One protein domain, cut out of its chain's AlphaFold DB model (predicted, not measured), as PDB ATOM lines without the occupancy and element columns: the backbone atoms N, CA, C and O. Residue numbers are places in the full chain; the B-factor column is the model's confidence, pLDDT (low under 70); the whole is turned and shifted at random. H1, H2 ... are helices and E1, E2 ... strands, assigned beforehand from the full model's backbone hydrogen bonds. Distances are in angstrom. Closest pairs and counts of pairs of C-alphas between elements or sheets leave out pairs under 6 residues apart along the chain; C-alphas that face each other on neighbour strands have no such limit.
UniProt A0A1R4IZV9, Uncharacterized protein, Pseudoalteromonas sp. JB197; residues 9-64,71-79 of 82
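This is residues 9 to 64 and 71 to 79 of the 82 residues of an uncharacterized protein of Pseudoalteromonas sp. JB197 (UniProt A0A1R4IZV9). Two antiparallel sheets stand face to face as a small sandwich with crossed strands, the four-stranded sheet E1 E2 E3 E4 on one side and the three-stranded sheet E5 E6 E7 on the other. The sheets are only partly closed on each other: E4 comes near E6 and E7, while E5 stays apart from the four-stranded sheet, and the short helix H1 sits beside E5. The printed part has 65 residues, with seven named strands and then one named helix, in the order E1 E2 E3 E4 E5 E6 E7 H1; the class is mostly strand. The whole is compact, with a radius of gyration of the C-alphas of 11.0 A, and rounded, spanning 28 by 27 by 20 A.

Find C-alpha 9 at (178.685, 117.495, 171.379), where E1, residues 9 to 11, begins. E2 follows at residues 17 to 21, 13.0 A long, then E3 at residues 26 to 29, 10.3 A, and E4 at residues 34 to 36. At C-alpha 39, (190.177, 105.217, 165.673), begins E5, residues 39 to 43, 13.7 A long. E6, residues 48 to 53, runs 16.4 A, and E7, residues 56 to 62, is the longest strand at 18.3 A. H1, residues 71 to 77 and 10.0 A long, ends at C-alpha 77, (192.537, 108.625, 177.536).

Begin with E1 E2 E3 E4, a meander, each strand the antiparallel neighbour of the one before. Look at N 10 and O 18, 2.8 A apart, for E1 and E2; N 19 and O 28, 2.8 A, for E2 and E3; and N 27 and O 35, 2.9 A, for E3 and E4. E5 E6 E7 is a second meander, with N 41 and O 50 at 2.9 A and N 51 and O 59 at 2.8 A. The two sheets form a sandwich, two sheets face to face: the parts that face each other are 11.0 A centre to centre, and the strands of the one sheet stand at 42 degrees to those of the other. Across it, the closest C-alphas of E4 and E7 are those of Val 35 and Cys 58, 6.7 A apart. H1 only grazes the sheet E5 E6 E7, with its residues 71 to 76; its closest C-alphas to E5 are those of Lys 72 and Phe 42, 7.4 A apart. In H1 every O i to N i+4 pair is within hydrogen-bond range.

The two farthest C-alphas, those of Gly 15 and Lys 54, are 29.5 A apart. Residues 65 to 70 are not printed, and C-alphas 64 and 71 stand 10.5 A apart across the cut. The links that are printed whole are tight. The mean pLDDT of the printed part is 88.4, and residues 13 to 15 are under 70.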
ATOM      1  N   ASP A   9     179.276 116.597 172.360       79.50
ATOM      2  CA  ASP A   9     178.685 117.495 171.379       79.50
ATOM      3  C   ASP A   9     179.749 118.527 171.005       79.50
ATOM      4  O   ASP A   9     180.150 119.347 171.827       79.50
ATOM      5  N   LEU A  10     180.246 118.429 169.777       78.19
ATOM      6  CA  LEU A  10     181.261 119.311 169.223       78.19
ATOM      7  C   LEU A  10     180.567 120.346 168.341       78.19
ATOM      8  O   LEU A  10     179.895 119.989 167.368       78.19
ATOM      9  N   GLN A  11     180.739 121.624 168.664       77.75
ATOM     10  CA  GLN A  11     180.347 122.694 167.753       77.75
ATOM     11  C   GLN A  11     181.369 122.773 166.624       77.75
ATOM     12  O   GLN A  11     182.568 122.946 166.868       77.75
ATOM     13  N   ASN A  12     180.898 122.617 165.389       71.94
ATOM     14  CA  ASN A  12     181.757 122.787 164.231       71.94
ATOM     15  C   ASN A  12     181.894 124.275 163.867       71.94
ATOM     16  O   ASN A  12     181.076 125.113 164.252       71.94
ATOM     17  N   ALA A  13     182.917 124.601 163.077       68.69
ATOM     18  CA  ALA A  13     183.151 125.968 162.604       68.69
ATOM     19  C   ALA A  13     182.054 126.498 161.646       68.69
ATOM     20  O   ALA A  13     182.034 127.682 161.324       68.69
ATOM     21  N   LEU A  14     181.135 125.636 161.195       69.69
ATOM     22  CA  LEU A  14     180.092 125.912 160.199       69.69
ATOM     23  C   LEU A  14     178.673 125.984 160.806       69.69
ATOM     24  O   LEU A  14     177.691 125.998 160.066       69.69
ATOM     25  N   GLY A  15     178.543 126.013 162.137       69.31
ATOM     26  CA  GLY A  15     177.263 126.140 162.845       69.31
ATOM     27  C   GLY A  15     176.422 124.858 162.968       69.31
ATOM     28  O   GLY A  15     175.287 124.932 163.431       69.31
ATOM     29  N   ALA A  16     176.948 123.690 162.592       73.31
ATOM     30  CA  ALA A  16     176.323 122.391 162.847       73.31
ATOM     31  C   ALA A  16     176.967 121.667 164.044       73.31
ATOM     32  O   ALA A  16     178.168 121.774 164.303       73.31
ATOM     33  N   SER A  17     176.155 120.904 164.781       82.94
ATOM     34  CA  SER A  17     176.637 120.111 165.913       82.94
ATOM     35  C   SER A  17     176.996 118.701 165.467       82.94
ATOM     36  O   SER A  17     176.256 118.053 164.720       82.94
ATOM     37  N   ILE A  18     178.128 118.212 165.961       87.19
ATOM     38  CA  ILE A  18     178.604 116.854 165.718       87.19
ATOM     39  C   ILE A  18     178.590 116.119 167.044       87.19
ATOM     40  O   ILE A  18     179.296 116.484 167.980       87.19
ATOM     41  N   ARG A  19     177.776 115.073 167.126       89.69
ATOM     42  CA  ARG A  19     177.687 114.214 168.299       89.69
ATOM     43  C   ARG A  19     178.617 113.035 168.107       89.69
ATOM     44  O   ARG A  19     178.382 112.203 167.234       89.69
ATOM     45  N   VAL A  20     179.642 112.926 168.942       89.94
ATOM     46  CA  VAL A  20     180.557 111.784 168.910       89.94
ATOM     47  C   VAL A  20     180.389 110.951 170.168       89.94
ATOM     48  O   VAL A  20     180.644 111.408 171.282       89.94
ATOM     49  N   SER A  21     179.970 109.701 170.000       90.19
ATOM     50  CA  SER A  21     180.028 108.705 171.063       90.19
ATOM     51  C   SER A  21     181.292 107.876 170.909       90.19
ATOM     52  O   SER A  21     181.382 107.022 170.032       90.19
ATOM     53  N   LEU A  22     182.257 108.095 171.802       88.00
ATOM     54  CA  LEU A  22     183.484 107.295 171.871       88.00
ATOM     55  C   LEU A  22     183.213 105.858 172.354       88.00
ATOM     56  O   LEU A  22     183.953 104.942 172.020       88.00
ATOM     57  N   GLN A  23     182.110 105.643 173.087       87.12
ATOM     58  CA  GLN A  23     181.701 104.318 173.560       87.12
ATOM     59  C   GLN A  23     181.175 103.437 172.422       87.12
ATOM     60  O   GLN A  23     181.556 102.274 172.325       87.12
ATOM     61  N   THR A  24     180.264 103.961 171.597       90.06
ATOM     62  CA  THR A  24     179.711 103.209 170.455       90.06
ATOM     63  C   THR A  24     180.530 103.398 169.183       90.06
ATOM     64  O   THR A  24     180.216 102.781 168.174       90.06
ATOM     65  N   LYS A  25     181.539 104.275 169.232       92.69
ATOM     66  CA  LYS A  25     182.354 104.737 168.108       92.69
ATOM     67  C   LYS A  25     181.532 105.210 166.907       92.69
ATOM     68  O   LYS A  25     181.752 104.811 165.767       92.69
ATOM     69  N   ILE A  26     180.546 106.058 167.189       92.94
ATOM     70  CA  ILE A  26     179.693 106.679 166.171       92.94
ATOM     71  C   ILE A  26     179.861 108.188 166.257       92.94
ATOM     72  O   ILE A  26     179.736 108.759 167.343       92.94
ATOM     73  N   ALA A  27     180.106 108.825 165.118       92.75
ATOM     74  CA  ALA A  27     179.996 110.266 164.951       92.75
ATOM     75  C   ALA A  27     178.765 110.570 164.099       92.75
ATOM     76  O   ALA A  27     178.556 109.919 163.078       92.75
ATOM     77  N   SER A  28     177.936 111.526 164.508       91.62
ATOM     78  CA  SER A  28     176.744 111.913 163.757       91.62
ATOM     79  C   SER A  28     176.484 113.413 163.774       91.62
ATOM     80  O   SER A  28     176.986 114.137 164.628       91.62
ATOM     81  N   THR A  29     175.690 113.880 162.817       86.25
ATOM     82  CA  THR A  29     175.240 115.273 162.706       86.25
ATOM     83  C   THR A  29     173.739 115.371 162.958       86.25
ATOM     84  O   THR A  29     173.012 114.381 162.837       86.25
ATOM     85  N   ASP A  30     173.254 116.574 163.263       81.06
ATOM     86  CA  ASP A  30     171.815 116.841 163.422       81.06
ATOM     87  C   ASP A  30     170.995 116.553 162.152       81.06
ATOM     88  O   ASP A  30     169.818 116.216 162.244       81.06
ATOM     89  N   ASN A  31     171.630 116.588 160.977       78.69
ATOM     90  CA  ASN A  31     170.983 116.350 159.683       78.69
ATOM     91  C   ASN A  31     170.927 114.859 159.291       78.69
ATOM     92  O   ASN A  31     170.613 114.529 158.151       78.69
ATOM     93  N   GLY A  32     171.246 113.948 160.218       76.06
ATOM     94  CA  GLY A  32     171.078 112.503 160.031       76.06
ATOM     95  C   GLY A  32     172.268 111.768 159.408       76.06
ATOM     96  O   GLY A  32     172.198 110.551 159.245       76.06
ATOM     97  N   MET A  33     173.381 112.448 159.102       83.06
ATOM     98  CA  MET A  33     174.616 111.750 158.716       83.06
ATOM     99  C   MET A  33     175.234 111.084 159.942       83.06
ATOM    100  O   MET A  33     175.387 111.745 160.970       83.06
ATOM    101  N   ALA A  34     175.615 109.812 159.834       90.12
ATOM    102  CA  ALA A  34     176.325 109.085 160.878       90.12
ATOM    103  C   ALA A  34     177.389 108.164 160.275       90.12
ATOM    104  O   ALA A  34     177.148 107.514 159.260       90.12
ATOM    105  N   VAL A  35     178.550 108.093 160.920       92.19
ATOM    106  CA  VAL A  35     179.663 107.220 160.539       92.19
ATOM    107  C   VAL A  35     180.128 106.418 161.747       92.19
ATOM    108  O   VAL A  35     180.154 106.922 162.872       92.19
ATOM    109  N   PHE A  36     180.481 105.158 161.508       94.81
ATOM    110  CA  PHE A  36     181.181 104.320 162.476       94.81
ATOM    111  C   PHE A  36     182.694 104.477 162.285       94.81
ATOM    112  O   PHE A  36     183.159 104.581 161.148       94.81
ATOM    113  N   PHE A  37     183.455 104.479 163.378       95.19
ATOM    114  CA  PHE A  37     184.915 104.566 163.354       95.19
ATOM    115  C   PHE A  37     185.558 103.562 164.315       95.19
ATOM    116  O   PHE A  37     184.940 103.079 165.253       95.19
ATOM    117  N   ASP A  38     186.826 103.251 164.090       95.19
ATOM    118  CA  ASP A  38     187.655 102.402 164.942       95.19
ATOM    119  C   ASP A  38     188.658 103.230 165.746       95.19
ATOM    120  O   ASP A  38     188.863 102.944 166.933       95.19
ATOM    121  N   SER A  39     189.217 104.265 165.113       95.81
ATOM    122  CA  SER A  39     190.177 105.217 165.673       95.81
ATOM    123  C   SER A  39     189.983 106.624 165.091       95.81
ATOM    124  O   SER A  39     189.135 106.864 164.225       95.81
ATOM    125  N   LEU A  40     190.748 107.568 165.624       95.69
ATOM    126  CA  LEU A  40     190.734 108.985 165.302       95.69
ATOM    127  C   LEU A  40     192.152 109.430 164.935       95.69
ATOM    128  O   LEU A  40     193.114 109.026 165.587       95.69
ATOM    129  N   SER A  41     192.275 110.296 163.936       95.94
ATOM    130  CA  SER A  41     193.514 111.017 163.637       95.94
ATOM    131  C   SER A  41     193.273 112.517 163.768       95.94
ATOM    132  O   SER A  41     192.200 113.017 163.437       95.94
ATOM    133  N   PHE A  42     194.255 113.221 164.314       94.88
ATOM    134  CA  PHE A  42     194.166 114.616 164.723       94.88
ATOM    135  C   PHE A  42     195.164 115.424 163.894       94.88
ATOM    136  O   PHE A  42     196.356 115.118 163.911       94.88
ATOM    137  N   ASN A  43     194.683 116.419 163.149       93.88
ATOM    138  CA  ASN A  43     195.526 117.361 162.422       93.88
ATOM    139  C   ASN A  43     195.557 118.698 163.165       93.88
ATOM    140  O   ASN A  43     194.601 119.473 163.131       93.88
ATOM    141  N   ASP A  44     196.697 118.936 163.811       90.31
ATOM    142  CA  ASP A  44     196.946 120.087 164.680       90.31
ATOM    143  C   ASP A  44     197.137 121.406 163.915       90.31
ATOM    144  O   ASP A  44     197.092 122.463 164.530       90.31
ATOM    145  N   GLU A  45     197.338 121.375 162.592       88.50
ATOM    146  CA  GLU A  45     197.525 122.592 161.785       88.50
ATOM    147  C   GLU A  45     196.203 123.294 161.452       88.50
ATOM    148  O   GLU A  45     196.201 124.478 161.119       88.50
ATOM    149  N   CYS A  46     195.089 122.559 161.478       85.00
ATOM    150  CA  CYS A  46     193.780 123.055 161.037       85.00
ATOM    151  C   CYS A  46     192.605 122.553 161.888       85.00
ATOM    152  O   CYS A  46     191.447 122.639 161.460       85.00
ATOM    153  N   GLU A  47     192.909 121.994 163.064       89.56
ATOM    154  CA  GLU A  47     191.938 121.512 164.049       89.56
ATOM    155  C   GLU A  47     190.908 120.540 163.441       89.56
ATOM    156  O   GLU A  47     189.709 120.554 163.755       89.56
ATOM    157  N   LEU A  48     191.397 119.678 162.542       91.12
ATOM    158  CA  LEU A  48     190.614 118.639 161.880       91.12
ATOM    159  C   LEU A  48     190.748 117.308 162.615       91.12
ATOM    160  O   LEU A  48     191.843 116.836 162.923       91.12
ATOM    161  N   ILE A  49     189.606 116.670 162.833       93.19
ATOM    162  CA  ILE A  49     189.500 115.319 163.367       93.19
ATOM    163  C   ILE A  49     189.077 114.405 162.220       93.19
ATOM    164  O   ILE A  49     188.022 114.603 161.618       93.19
ATOM    165  N   TYR A  50     189.879 113.386 161.939       94.88
ATOM    166  CA  TYR A  50     189.581 112.334 160.977       94.88
ATOM    167  C   TYR A  50     189.057 111.094 161.697       94.88
ATOM    168  O   TYR A  50     189.685 110.587 162.627       94.88
ATOM    169  N   PHE A  51     187.927 110.576 161.233       95.12
ATOM    170  CA  PHE A  51     187.367 109.297 161.643       95.12
ATOM    171  C   PHE A  51     187.931 108.195 160.742       95.12
ATOM    172  O   PHE A  51     187.845 108.291 159.516       95.12
ATOM    173  N   ILE A  52     188.514 107.160 161.348       96.38
ATOM    174  CA  ILE A  52     189.161 106.052 160.641       96.38
ATOM    175  C   ILE A  52     188.431 104.756 160.980       96.38
ATOM    176  O   ILE A  52     188.324 104.422 162.155       96.38
ATOM    177  N   SER A  53     187.963 103.998 159.986       95.94
ATOM    178  CA  SER A  53     187.422 102.644 160.172       95.94
ATOM    179  C   SER A  53     188.165 101.641 159.303       95.94
ATOM    180  O   SER A  53     188.399 101.892 158.128       95.94
ATOM    181  N   LYS A  54     188.558 100.498 159.875       93.88
ATOM    182  CA  LYS A  54     189.344  99.447 159.199       93.88
ATOM    183  C   LYS A  54     190.622  99.969 158.519       93.88
ATOM    184  O   LYS A  54     191.074  99.399 157.534       93.88
ATOM    185  N   GLY A  55     191.208 101.038 159.060       92.75
ATOM    186  CA  GLY A  55     192.389 101.704 158.498       92.75
ATOM    187  C   GLY A  55     192.090 102.722 157.390       92.75
ATOM    188  O   GLY A  55     193.018 103.356 156.902       92.75
ATOM    189  N   GLU A  56     190.823 102.922 157.023       93.62
ATOM    190  CA  GLU A  56     190.398 103.848 155.973       93.62
ATOM    191  C   GLU A  56     189.666 105.066 156.541       93.62
ATOM    192  O   GLU A  56     188.965 104.992 157.551       93.62
ATOM    193  N   TYR A  57     189.806 106.205 155.865       94.19
ATOM    194  CA  TYR A  57     189.068 107.424 156.182       94.19
ATOM    195  C   TYR A  57     187.567 107.237 155.926       94.19
ATOM    196  O   TYR A  57     187.161 106.898 154.815       94.19
ATOM    197  N   CYS A  58     186.735 107.513 156.934       92.19
ATOM    198  CA  CYS A  58     185.276 107.426 156.818       92.19
ATOM    199  C   CYS A  58     184.546 108.748 157.088       92.19
ATOM    200  O   CYS A  58     183.335 108.830 156.892       92.19
ATOM    201  N   GLY A  59     185.258 109.796 157.502       90.81
ATOM    202  CA  GLY A  59     184.684 111.122 157.696       90.81
ATOM    203  C   GLY A  59     185.641 112.065 158.407       90.81
ATOM    204  O   GLY A  59     186.637 111.639 158.988       90.81
ATOM    205  N   SER A  60     185.325 113.354 158.398       90.69
ATOM    206  CA  SER A  60     186.069 114.356 159.154       90.69
ATOM    207  C   SER A  60     185.139 115.373 159.784       90.69
ATOM    208  O   SER A  60     184.000 115.566 159.347       90.69
ATOM    209  N   CYS A  61     185.646 116.044 160.808       89.19
ATOM    210  CA  CYS A  61     185.055 117.269 161.291       89.19
ATOM    211  C   CYS A  61     186.099 118.305 161.676       89.19
ATOM    212  O   CYS A  61     187.118 117.983 162.280       89.19
ATOM    213  N   GLN A  62     185.800 119.560 161.345       89.00
ATOM    214  CA  GLN A  62     186.515 120.709 161.878       89.00
ATOM    215  C   GLN A  62     185.722 121.272 163.044       89.00
ATOM    216  O   GLN A  62     184.518 121.519 162.921       89.00
ATOM    217  N   VAL A  63     186.381 121.463 164.176       85.94
ATOM    218  CA  VAL A  63     185.748 121.946 165.405       85.94
ATOM    219  C   VAL A  63     186.468 123.186 165.907       85.94
ATOM    220  O   VAL A  63     187.561 123.508 165.452       85.94
ATOM    221  N   LEU A  64     185.844 123.913 166.831       86.38
ATOM    222  CA  LEU A  64     186.497 125.059 167.460       86.38
ATOM    223  C   LEU A  64     187.741 124.605 168.257       86.38
ATOM    224  O   LEU A  64     187.693 123.526 168.859       86.38
ATOM    225  N   PHE A  71     188.554 117.214 173.002       90.00
ATOM    226  CA  PHE A  71     188.269 115.954 172.328       90.00
ATOM    227  C   PHE A  71     189.522 115.080 172.195       90.00
ATOM    228  O   PHE A  71     189.467 113.887 172.503       90.00
ATOM    229  N   LYS A  72     190.671 115.673 171.845       92.62
ATOM    230  CA  LYS A  72     191.971 114.993 171.754       92.62
ATOM    231  C   LYS A  72     192.393 114.384 173.089       92.62
ATOM    232  O   LYS A  72     192.789 113.219 173.136       92.62
ATOM    233  N   ALA A  73     192.235 115.120 174.190       91.31
ATOM    234  CA  ALA A  73     192.530 114.618 175.530       91.31
ATOM    235  C   ALA A  73     191.668 113.395 175.898       91.31
ATOM    236  O   ALA A  73     192.181 112.400 176.419       91.31
ATOM    237  N   VAL A  74     190.368 113.431 175.582       89.88
ATOM    238  CA  VAL A  74     189.450 112.321 175.876       89.88
ATOM    239  C   VAL A  74     189.726 111.113 174.973       89.88
ATOM    240  O   VAL A  74     189.738 109.983 175.462       89.88
ATOM    241  N   ALA A  75     189.989 111.329 173.682       91.06
ATOM    242  CA  ALA A  75     190.359 110.269 172.744       91.06
ATOM    243  C   ALA A  75     191.663 109.570 173.162       91.06
ATOM    244  O   ALA A  75     191.737 108.338 173.145       91.06
ATOM    245  N   LYS A  76     192.662 110.341 173.618       92.44
ATOM    246  CA  LYS A  76     193.924 109.816 174.156       92.44
ATOM    247  C   LYS A  76     193.695 108.943 175.388       92.44
ATOM    248  O   LYS A  76     194.225 107.841 175.455       92.44
ATOM    249  N   ALA A  77     192.865 109.393 176.331       90.00
ATOM    250  CA  ALA A  77     192.537 108.625 177.536       90.00
ATOM    251  C   ALA A  77     191.815 107.294 177.239       90.00
ATOM    252  O   ALA A  77     191.810 106.399 178.083       90.00
ATOM    253  N   GLN A  78     191.212 107.157 176.055       88.69
ATOM    254  CA  GLN A  78     190.504 105.953 175.611       88.69
ATOM    255  C   GLN A  78     191.297 105.103 174.606       88.69
ATOM    256  O   GLN A  78     190.750 104.131 174.092       88.69
ATOM    257  N   ASN A  79     192.570 105.428 174.339       90.56
ATOM    258  CA  ASN A  79     193.408 104.751 173.338       90.56
ATOM    259  C   ASN A  79     192.754 104.696 171.943       90.56
ATOM    260  O   ASN A  79     192.799 103.674 171.263       90.56
TER     261      ASN A  79